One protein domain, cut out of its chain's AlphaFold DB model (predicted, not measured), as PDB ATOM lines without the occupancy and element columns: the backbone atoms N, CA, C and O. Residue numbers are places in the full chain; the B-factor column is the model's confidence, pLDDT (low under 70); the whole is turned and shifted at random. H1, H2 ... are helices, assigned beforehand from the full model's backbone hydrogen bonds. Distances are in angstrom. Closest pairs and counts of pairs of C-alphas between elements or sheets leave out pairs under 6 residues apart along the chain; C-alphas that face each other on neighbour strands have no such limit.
ATOM      1  N   ASP A  48      17.060 -29.343  35.129       70.44
ATOM      2  CA  ASP A  48      16.488 -28.035  34.797       70.44
ATOM      3  C   ASP A  48      16.844 -26.950  35.817       70.44
ATOM      4  O   ASP A  48      17.194 -25.831  35.436       70.44
ATOM      5  N   LEU A  49      16.822 -27.267  37.115       69.06
ATOM      6  CA  LEU A  49      17.260 -26.338  38.159       69.06
ATOM      7  C   LEU A  49      18.746 -25.996  38.006       69.06
ATOM      8  O   LEU A  49      19.107 -24.821  38.015       69.06
ATOM      9  N   LYS A  50      19.608 -26.993  37.766       75.81
ATOM     10  CA  LYS A  50      21.038 -26.764  37.499       75.81
ATOM     11  C   LYS A  50      21.260 -25.910  36.247       75.81
ATOM     12  O   LYS A  50      22.078 -24.991  36.293       75.81
ATOM     13  N   LYS A  51      20.505 -26.148  35.165       77.00
ATOM     14  CA  LYS A  51      20.536 -25.328  33.939       77.00
ATOM     15  C   LYS A  51      20.135 -23.881  34.242       77.00
ATOM     16  O   LYS A  51      20.853 -22.959  33.860       77.00
ATOM     17  N   ARG A  52      19.038 -23.660  34.973       80.56
ATOM     18  CA  ARG A  52      18.564 -22.311  35.347       80.56
ATOM     19  C   ARG A  52      19.568 -21.566  36.221       80.56
ATOM     20  O   ARG A  52      19.844 -20.396  35.967       80.56
ATOM     21  N   GLU A  53      20.145 -22.232  37.216       84.19
ATOM     22  CA  GLU A  53      21.156 -21.628  38.085       84.19
ATOM     23  C   GLU A  53      22.444 -21.296  37.324       84.19
ATOM     24  O   GLU A  53      23.026 -20.231  37.533       84.19
ATOM     25  N   LEU A  54      22.859 -22.148  36.379       82.25
ATOM     26  CA  LEU A  54      23.978 -21.850  35.486       82.25
ATOM     27  C   LEU A  54      23.697 -20.609  34.631       82.25
ATOM     28  O   LEU A  54      24.531 -19.708  34.579       82.25
ATOM     29  N   VAL A  55      22.514 -20.514  34.017       85.81
ATOM     30  CA  VAL A  55      22.122 -19.352  33.200       85.81
ATOM     31  C   VAL A  55      22.125 -18.065  34.025       85.81
ATOM     32  O   VAL A  55      22.658 -17.048  33.574       85.81
ATOM     33  N   LYS A  56      21.592 -18.094  35.253       87.38
ATOM     34  CA  LYS A  56      21.627 -16.937  36.163       87.38
ATOM     35  C   LYS A  56      23.059 -16.517  36.485       87.38
ATOM     36  O   LYS A  56      23.369 -15.328  36.422       87.38
ATOM     37  N   LYS A  57      23.936 -17.478  36.788       84.88
ATOM     38  CA  LYS A  57      25.356 -17.218  37.064       84.88
ATOM     39  C   LYS A  57      26.055 -16.608  35.851       84.88
ATOM     40  O   LYS A  57      26.647 -15.543  35.985       84.88
ATOM     41  N   VAL A  58      25.914 -17.211  34.670       87.81
ATOM     42  CA  VAL A  58      26.480 -16.695  33.408       87.81
ATOM     43  C   VAL A  58      25.986 -15.275  33.125       87.81
ATOM     44  O   VAL A  58      26.786 -14.387  32.840       87.81
ATOM     45  N   THR A  59      24.684 -15.026  33.275       89.00
ATOM     46  CA  THR A  59      24.085 -13.698  33.063       89.00
ATOM     47  C   THR A  59      24.619 -12.667  34.056       89.00
ATOM     48  O   THR A  59      24.927 -11.540  33.668       89.00
ATOM     49  N   SER A  60      24.756 -13.039  35.331       89.38
ATOM     50  CA  SER A  60      25.326 -12.171  36.364       89.38
ATOM     51  C   SER A  60      26.767 -11.785  36.027       89.38
ATOM     52  O   SER A  60      27.106 -10.602  36.010       89.38
ATOM     53  N   VAL A  61      27.601 -12.764  35.660       89.25
ATOM     54  CA  VAL A  61      28.998 -12.502  35.300       89.25
ATOM     55  C   VAL A  61      29.093 -11.643  34.037       89.25
ATOM     56  O   VAL A  61      29.870 -10.694  34.038       89.25
ATOM     57  N   ARG A  62      28.260 -11.876  33.012       90.88
ATOM     58  CA  ARG A  62      28.170 -11.010  31.817       90.88
ATOM     59  C   ARG A  62      27.888  -9.553  32.170       90.88
ATOM     60  O   ARG A  62      28.600  -8.667  31.713       90.88
ATOM     61  N   LYS A  63      26.895  -9.301  33.029       90.75
ATOM     62  CA  LYS A  63      26.602  -7.944  33.530       90.75
ATOM     63  C   LYS A  63      27.800  -7.345  34.264       90.75
ATOM     64  O   LYS A  63      28.111  -6.171  34.086       90.75
ATOM     65  N   GLY A  64      28.487  -8.158  35.065       90.88
ATOM     66  CA  GLY A  64      29.721  -7.753  35.729       90.88
ATOM     67  C   GLY A  64      30.842  -7.407  34.747       90.88
ATOM     68  O   GLY A  64      31.557  -6.446  34.990       90.88
ATOM     69  N   LEU A  65      30.988  -8.146  33.641       91.00
ATOM     70  CA  LEU A  65      32.023  -7.895  32.631       91.00
ATOM     71  C   LEU A  65      31.803  -6.553  31.935       91.00
ATOM     72  O   LEU A  65      32.749  -5.782  31.833       91.00
ATOM     73  N   ILE A  66      30.560  -6.262  31.533       91.00
ATOM     74  CA  ILE A  66      30.180  -4.965  30.950       91.00
ATOM     75  C   ILE A  66      30.550  -3.840  31.918       91.00
ATOM     76  O   ILE A  66      31.260  -2.906  31.562       91.00
ATOM     77  N   HIS A  67      30.161  -3.981  33.187       91.44
ATOM     78  CA  HIS A  67      30.497  -2.984  34.193       91.44
ATOM     79  C   HIS A  67      32.011  -2.815  34.376       91.44
ATOM     80  O   HIS A  67      32.482  -1.690  34.481       91.44
ATOM     81  N   VAL A  68      32.788  -3.901  34.421       91.75
ATOM     82  CA  VAL A  68      34.249  -3.833  34.593       91.75
ATOM     83  C   VAL A  68      34.940  -3.163  33.403       91.75
ATOM     84  O   VAL A  68      35.943  -2.488  33.618       91.75
ATOM     85  N   GLN A  69      34.422  -3.317  32.180       88.81
ATOM     86  CA  GLN A  69      34.963  -2.642  30.992       88.81
ATOM     87  C   GLN A  69      34.849  -1.115  31.091       88.81
ATOM     88  O   GLN A  69      35.761  -0.407  30.677       88.81
ATOM     89  N   GLU A  70      33.757  -0.617  31.667       89.06
ATOM     90  CA  GLU A  70      33.483   0.819  31.811       89.06
ATOM     91  C   GLU A  70      33.998   1.388  33.146       89.06
ATOM     92  O   GLU A  70      34.215   2.591  33.295       89.06
ATOM     93  N   CYS A  71      34.202   0.529  34.146       90.88
ATOM     94  CA  CYS A  71      34.621   0.921  35.484       90.88
ATOM     95  C   CYS A  71      36.140   1.131  35.547       90.88
ATOM     96  O   CYS A  71      36.918   0.177  35.621       90.88
ATOM     97  N   GLN A  72      36.555   2.397  35.607       87.56
ATOM     98  CA  GLN A  72      37.956   2.794  35.809       87.56
ATOM     99  C   GLN A  72      38.371   2.827  37.289       87.56
ATOM    100  O   GLN A  72      39.553   2.920  37.603       87.56
ATOM    101  N   ASP A  73      37.411   2.717  38.211       89.69
ATOM    102  CA  ASP A  73      37.689   2.711  39.643       89.69
ATOM    103  C   ASP A  73      38.194   1.333  40.107       89.69
ATOM    104  O   ASP A  73      37.470   0.325  40.097       89.69
ATOM    105  N   HIS A  74      39.458   1.300  40.533       79.56
ATOM    106  CA  HIS A  74      40.107   0.120  41.102       79.56
ATOM    107  C   HIS A  74      39.530  -0.283  42.470       79.56
ATOM    108  O   HIS A  74      39.651  -1.447  42.857       79.56
ATOM    109  N   HIS A  75      38.862   0.635  43.172       86.12
ATOM    110  CA  HIS A  75      38.276   0.428  44.497       86.12
ATOM    111  C   HIS A  75      36.747   0.304  44.482       86.12
ATOM    112  O   HIS A  75      36.123   0.349  45.537       86.12
ATOM    113  N   CYS A  76      36.138   0.059  43.315       90.56
ATOM    114  CA  CYS A  76      34.688  -0.089  43.178       90.56
ATOM    115  C   CYS A  76      34.077  -1.035  44.234       90.56
ATOM    116  O   CYS A  76      34.395  -2.227  44.281       90.56
ATOM    117  N   ASP A  77      33.132  -0.533  45.033       88.62
ATOM    118  CA  ASP A  77      32.522  -1.285  46.140       88.62
ATOM    119  C   ASP A  77      31.430  -2.278  45.742       88.62
ATOM    120  O   ASP A  77      30.943  -3.054  46.568       88.62
ATOM    121  N   LYS A  78      31.078  -2.336  44.456       90.31
ATOM    122  CA  LYS A  78      30.096  -3.303  43.970       90.31
ATOM    123  C   LYS A  78      30.662  -4.717  44.088       90.31
ATOM    124  O   LYS A  78      31.638  -5.063  43.424       90.31
ATOM    125  N   ALA A  79      29.991  -5.567  44.866       91.38
ATOM    126  CA  ALA A  79      30.378  -6.967  45.053       91.38
ATOM    127  C   ALA A  79      30.567  -7.707  43.715       91.38
ATOM    128  O   ALA A  79      31.555  -8.417  43.544       91.38
ATOM    129  N   LEU A  80      29.671  -7.464  42.747       90.00
ATOM    130  CA  LEU A  80      29.754  -8.040  41.404       90.00
ATOM    131  C   LEU A  80      31.008  -7.579  40.640       90.00
ATOM    132  O   LEU A  80      31.640  -8.382  39.964       90.00
ATOM    133  N   CYS A  81      31.408  -6.310  40.781       91.81
ATOM    134  CA  CYS A  81      32.635  -5.784  40.179       91.81
ATOM    135  C   CYS A  81      33.868  -6.488  40.766       91.81
ATOM    136  O   CYS A  81      34.674  -7.043  40.018       91.81
ATOM    137  N   LYS A  82      33.964  -6.565  42.104       92.25
ATOM    138  CA  LYS A  82      35.061  -7.257  42.806       92.25
ATOM    139  C   LYS A  82      35.152  -8.732  42.396       92.25
ATOM    140  O   LYS A  82      36.241  -9.210  42.084       92.25
ATOM    141  N   SER A  83      34.028  -9.453  42.355       91.44
ATOM    142  CA  SER A  83      34.017 -10.863  41.943       91.44
ATOM    143  C   SER A  83      34.399 -11.050  40.477       91.44
ATOM    144  O   SER A  83      35.151 -11.967  40.160       91.44
ATOM    145  N   THR A  84      33.920 -10.182  39.583       91.81
ATOM    146  CA  THR A  84      34.201 -10.313  38.151       91.81
ATOM    147  C   THR A  84      35.644  -9.948  37.811       91.81
ATOM    148  O   THR A  84      36.255 -10.650  37.011       91.81
ATOM    149  N   ARG A  85      36.238  -8.930  38.453       91.19
ATOM    150  CA  ARG A  85      37.676  -8.630  38.309       91.19
ATOM    151  C   ARG A  85      38.539  -9.823  38.718       91.19
ATOM    152  O   ARG A  85      39.374 -10.261  37.935       91.19
ATOM    153  N   ARG A  86      38.249 -10.427  39.877       91.50
ATOM    154  CA  ARG A  86      38.933 -11.652  40.326       91.50
ATOM    155  C   ARG A  86      38.810 -12.790  39.312       91.50
ATOM    156  O   ARG A  86      39.792 -13.471  39.051       91.50
ATOM    157  N   LEU A  87      37.625 -12.981  38.729       89.25
ATOM    158  CA  LEU A  87      37.407 -14.008  37.711       89.25
ATOM    159  C   LEU A  87      38.238 -13.748  36.441       89.25
ATOM    160  O   LEU A  87      38.828 -14.682  35.903       89.25
ATOM    161  N   ILE A  88      38.311 -12.493  35.979       89.69
ATOM    162  CA  ILE A  88      39.161 -12.095  34.844       89.69
ATOM    163  C   ILE A  88      40.629 -12.424  35.135       89.69
ATOM    164  O   ILE A  88      41.301 -13.004  34.286       89.69
ATOM    165  N   ASP A  89      41.126 -12.085  36.324       89.06
ATOM    166  CA  ASP A  89      42.526 -12.319  36.690       89.06
ATOM    167  C   ASP A  89      42.850 -13.817  36.787       89.06
ATOM    168  O   ASP A  89      43.880 -14.270  36.280       89.06
ATOM    169  N   GLN A  90      41.939 -14.612  37.358       87.50
ATOM    170  CA  GLN A  90      42.050 -16.074  37.378       87.50
ATOM    171  C   GLN A  90      42.080 -16.664  35.968       87.50
ATOM    172  O   GLN A  90      42.858 -17.575  35.703       87.50
ATOM    173  N   TYR A  91      41.261 -16.141  35.054       86.06
ATOM    174  CA  TYR A  91      41.288 -16.581  33.666       86.06
ATOM    175  C   TYR A  91      42.588 -16.172  32.961       86.06
ATOM    176  O   TYR A  91      43.198 -16.991  32.289       86.06
ATOM    177  N   ARG A  92      43.068 -14.937  33.137       86.00
ATOM    178  CA  ARG A  92      44.311 -14.454  32.504       86.00
ATOM    179  C   ARG A  92      45.551 -15.226  32.942       86.00
ATOM    180  O   ARG A  92      46.455 -15.436  32.144       86.00
ATOM    181  N   THR A  93      45.588 -15.639  34.203       85.31
ATOM    182  CA  THR A  93      46.679 -16.444  34.774       85.31
ATOM    183  C   THR A  93      46.517 -17.941  34.507       85.31
ATOM    184  O   THR A  93      47.375 -18.740  34.881       85.31
ATOM    185  N   HIS A  94      45.433 -18.344  33.842       83.19
ATOM    186  CA  HIS A  94      45.166 -19.733  33.529       83.19
ATOM    187  C   HIS A  94      46.114 -20.239  32.431       83.19
ATOM    188  O   HIS A  94      46.193 -19.664  31.345       83.19
ATOM    189  N   GLY A  95      46.799 -21.360  32.677       78.62
ATOM    190  CA  GLY A  95      47.868 -21.866  31.804       78.62
ATOM    191  C   GLY A  95      47.455 -22.150  30.353       78.62
ATOM    192  O   GLY A  95      48.292 -22.085  29.452       78.62
ATOM    193  N   CYS A  96      46.168 -22.403  30.095       81.69
ATOM    194  CA  CYS A  96      45.677 -22.566  28.725       81.69
ATOM    195  C   CYS A  96      45.704 -21.261  27.922       81.69
ATOM    196  O   CYS A  96      45.994 -21.328  26.738       81.69
ATOM    197  N   VAL A  97      45.508 -20.093  28.547       72.69
ATOM    198  CA  VAL A  97      45.521 -18.796  27.837       72.69
ATOM    199  C   VAL A  97      46.887 -18.511  27.218       72.69
ATOM    200  O   VAL A  97      46.971 -17.926  26.144       72.69
ATOM    201  N   ASN A  98      47.957 -18.973  27.865       68.12
ATOM    202  CA  ASN A  98      49.323 -18.829  27.367       68.12
ATOM    203  C   ASN A  98      49.756 -19.981  26.439       68.12
ATOM    204  O   ASN A  98      50.871 -19.981  25.925       68.12
ATOM    205  N   SER A  99      48.890 -20.979  26.244       66.31
ATOM    206  CA  SER A  99      49.149 -22.160  25.426       66.31
ATOM    207  C   SER A  99      48.318 -22.078  24.144       66.31
ATOM    208  O   SER A  99      47.131 -22.382  24.156       66.31
ATOM    209  N   ASN A 100      48.943 -21.744  23.010       61.78
ATOM    210  CA  ASN A 100      48.294 -21.617  21.686       61.78
ATOM    211  C   ASN A 100      47.718 -22.932  21.101       61.78
ATOM    212  O   ASN A 100      47.448 -23.027  19.906       61.78
ATOM    213  N   SER A 101      47.533 -23.977  21.910       65.81
ATOM    214  CA  SER A 101      46.949 -25.236  21.459       65.81
ATOM    215  C   SER A 101      45.427 -25.200  21.599       65.81
ATOM    216  O   SER A 101      44.885 -25.353  22.696       65.81
ATOM    217  N   ALA A 102      44.731 -25.049  20.469       62.34
ATOM    218  CA  ALA A 102      43.266 -25.072  20.398       62.34
ATOM    219  C   ALA A 102      42.660 -26.341  21.040       62.34
ATOM    220  O   ALA A 102      41.678 -26.267  21.773       62.34
ATOM    221  N   LEU A 103      43.324 -27.494  20.883       61.31
ATOM    222  CA  LEU A 103      42.900 -28.776  21.466       61.31
ATOM    223  C   LEU A 103      42.901 -28.792  23.002       61.31
ATOM    224  O   LEU A 103      42.123 -29.527  23.614       61.31
ATOM    225  N   VAL A 104      43.788 -28.017  23.628       67.81
ATOM    226  CA  VAL A 104      43.864 -27.881  25.091       67.81
ATOM    227  C   VAL A 104      42.791 -26.909  25.583       67.81
ATOM    228  O   VAL A 104      42.214 -27.110  26.653       67.81
ATOM    229  N   HIS A 105      42.476 -25.895  24.776       70.19
ATOM    230  CA  HIS A 105      41.446 -24.905  25.068       70.19
ATOM    231  C   HIS A 105      40.036 -25.511  25.097       70.19
ATOM    232  O   HIS A 105      39.305 -25.282  26.059       70.19
ATOM    233  N   ASP A 106      39.682 -26.348  24.119       70.31
ATOM    234  CA  ASP A 106      38.329 -26.923  24.010       70.31
ATOM    235  C   ASP A 106      38.018 -27.977  25.082       70.31
ATOM    236  O   ASP A 106      36.862 -28.206  25.438       70.31
ATOM    237  N   LYS A 107      39.054 -28.618  25.636       80.00
ATOM    238  CA  LYS A 107      38.917 -29.621  26.706       80.00
ATOM    239  C   LYS A 107      39.021 -29.021  28.107       80.00
ATOM    240  O   LYS A 107      38.712 -29.695  29.090       80.00
ATOM    241  N   CYS A 108      39.461 -27.771  28.224       83.44
ATOM    242  CA  CYS A 108      39.604 -27.121  29.512       83.44
ATOM    243  C   CYS A 108      38.259 -26.573  30.004       83.44
ATOM    244  O   CYS A 108      37.669 -25.683  29.396       83.44
ATOM    245  N   GLN A 109      37.811 -27.040  31.170       85.00
ATOM    246  CA  GLN A 109      36.567 -26.571  31.788       85.00
ATOM    247  C   GLN A 109      36.582 -25.068  32.103       85.00
ATOM    248  O   GLN A 109      35.551 -24.410  31.977       85.00
ATOM    249  N   VAL A 110      37.741 -24.514  32.481       84.44
ATOM    250  CA  VAL A 110      37.896 -23.076  32.752       84.44
ATOM    251  C   VAL A 110      37.760 -22.269  31.461       84.44
ATOM    252  O   VAL A 110      37.018 -21.289  31.439       84.44
ATOM    253  N   CYS A 111      38.403 -22.707  30.373       84.12
ATOM    254  CA  CYS A 111      38.273 -22.061  29.067       84.12
ATOM    255  C   CYS A 111      36.851 -22.168  28.522       84.12
ATOM    256  O   CYS A 111      36.300 -21.168  28.076       84.12
ATOM    257  N   LEU A 112      36.216 -23.336  28.627       84.12
ATOM    258  CA  LEU A 112      34.831 -23.523  28.203       84.12
ATOM    259  C   LEU A 112      33.872 -22.611  28.980       84.12
ATOM    260  O   LEU A 112      33.026 -21.946  28.382       84.12
ATOM    261  N   LEU A 113      34.021 -22.531  30.307       83.50
ATOM    262  CA  LEU A 113      33.227 -21.628  31.140       83.50
ATOM    263  C   LEU A 113      33.456 -20.166  30.755       83.50
ATOM    264  O   LEU A 113      32.499 -19.398  30.672       83.50
ATOM    265  N   TRP A 114      34.705 -19.781  30.502       87.31
ATOM    266  CA  TRP A 114      35.024 -18.430  30.069       87.31
ATOM    267  C   TRP A 114      34.357 -18.087  28.738       87.31
ATOM    268  O   TRP A 114      33.699 -17.056  28.641       87.31
ATOM    269  N   THR A 115      34.428 -18.985  27.756       84.00
ATOM    270  CA  THR A 115      33.771 -18.855  26.448       84.00
ATOM    271  C   THR A 115      32.245 -18.740  26.577       84.00
ATOM    272  O   THR A 115      31.617 -17.924  25.897       84.00
ATOM    273  N   LEU A 116      31.632 -19.502  27.492       84.50
ATOM    274  CA  LEU A 116      30.206 -19.383  27.820       84.50
ATOM    275  C   LEU A 116      29.871 -18.007  28.402       84.50
ATOM    276  O   LEU A 116      28.858 -17.405  28.045       84.50
ATOM    277  N   VAL A 117      30.712 -17.489  29.291       86.56
ATOM    278  CA  VAL A 117      30.494 -16.194  29.935       86.56
ATOM    279  C   VAL A 117      30.713 -15.039  28.959       86.56
ATOM    280  O   VAL A 117      29.861 -14.162  28.898       86.56
ATOM    281  N   THR A 118      31.775 -15.038  28.156       82.50
ATOM    282  CA  THR A 118      32.079 -13.946  27.212       82.50
ATOM    283  C   THR A 118      31.175 -13.918  25.982       82.50
ATOM    284  O   THR A 118      31.182 -12.933  25.255       82.50
ATOM    285  N   GLY A 119      30.348 -14.949  25.778       68.88
ATOM    286  CA  GLY A 119      29.384 -14.995  24.675       68.88
ATOM    287  C   GLY A 119      29.960 -15.529  23.363       68.88
ATOM    288  O   GLY A 119      29.267 -15.489  22.355       68.88
TER     289      GLY A 119
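This is residues 48 to 119 of the 125 residues of an uncharacterized protein of Aphanomyces euteiches (UniProt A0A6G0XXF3). Two helices, the long H1 and the shorter H2, meet at a right angle as a loose L, and the short helix H4 sits in the opening of the L, where it packs on the midpart of H1 and reaches the end of H2. The small helix H3 lies at the far side of H4 from H1, and residues 48 to 54 of H1 and residues 98 to 103 stick out from the body. The printed part has 72 residues with four named helices, in the order H1, H2, H3, H4, and no named strand; the class is all helix. The whole is only just loose, close to compact, with a radius of gyration of the C-alphas of 13.5 A, and flat, spanning 38 by 34 by 15 A.

H1, residues 48 to 70, is the longest helix. With its residues 60 to 68 alone it touches residues 80 to 85 of H2, residues 79 to 92. The closest C-alphas are those of Gly 64 and Cys 81, 5.7 A apart, and the lines stand about perpendicular, at 89 degrees. H4, residues 109 to 118, is the hub, touching three other helices. It touches residues 58 to 62 of H1 at a steep tilt of 64 degrees, the same way; the closest C-alphas are those of Val 58 and Val 117, 5.3 A apart. H2 and H4 only just touch, with 3 pairs of C-alphas within 8 A; from H2 residue 91 alone takes part. Their closest C-alphas are those of Tyr 91 and Val 110, 7.4 A apart, and they run opposite ways at a steep tilt of 53 degrees. The helix packing is mostly crossed, with none of these three pairs at a shallow tilt. H3, residues 102 to 107, and H4 only just touch, with 3 pairs of C-alphas within 8 A, and only at the corner by their link; the closest C-alphas are those of His 105 and Cys 111, 5.8 A apart. H3 is apart from H1 and from H2. In H1, H2 and H4 every O i to N i+4 pair is within hydrogen-bond range; in H3 it is 1 of 2.

H1 begins at C-alpha 48 (16.488, -28.035, 34.797) and measures 33.6 A from first to last C-alpha. H2 measures 20.2 A and ends at C-alpha 92 (44.311, -14.454, 32.504). H3 has 6 residues and measures 8.9 A. H4 measures 14.2 A and ends at C-alpha 118 (32.079, -13.946, 27.212).

The two C-alphas farthest apart are those of Asp 77 and Leu 103, at 38.4 A. The printed part has no cut. The link from H3 to H4 is tight, those from H1 to H2 and from H2 to H3 are short, and no link is long. The mean pLDDT of the printed part is 83.4; it is under 70 at residue 49, residues 98 to 104 and residue 119.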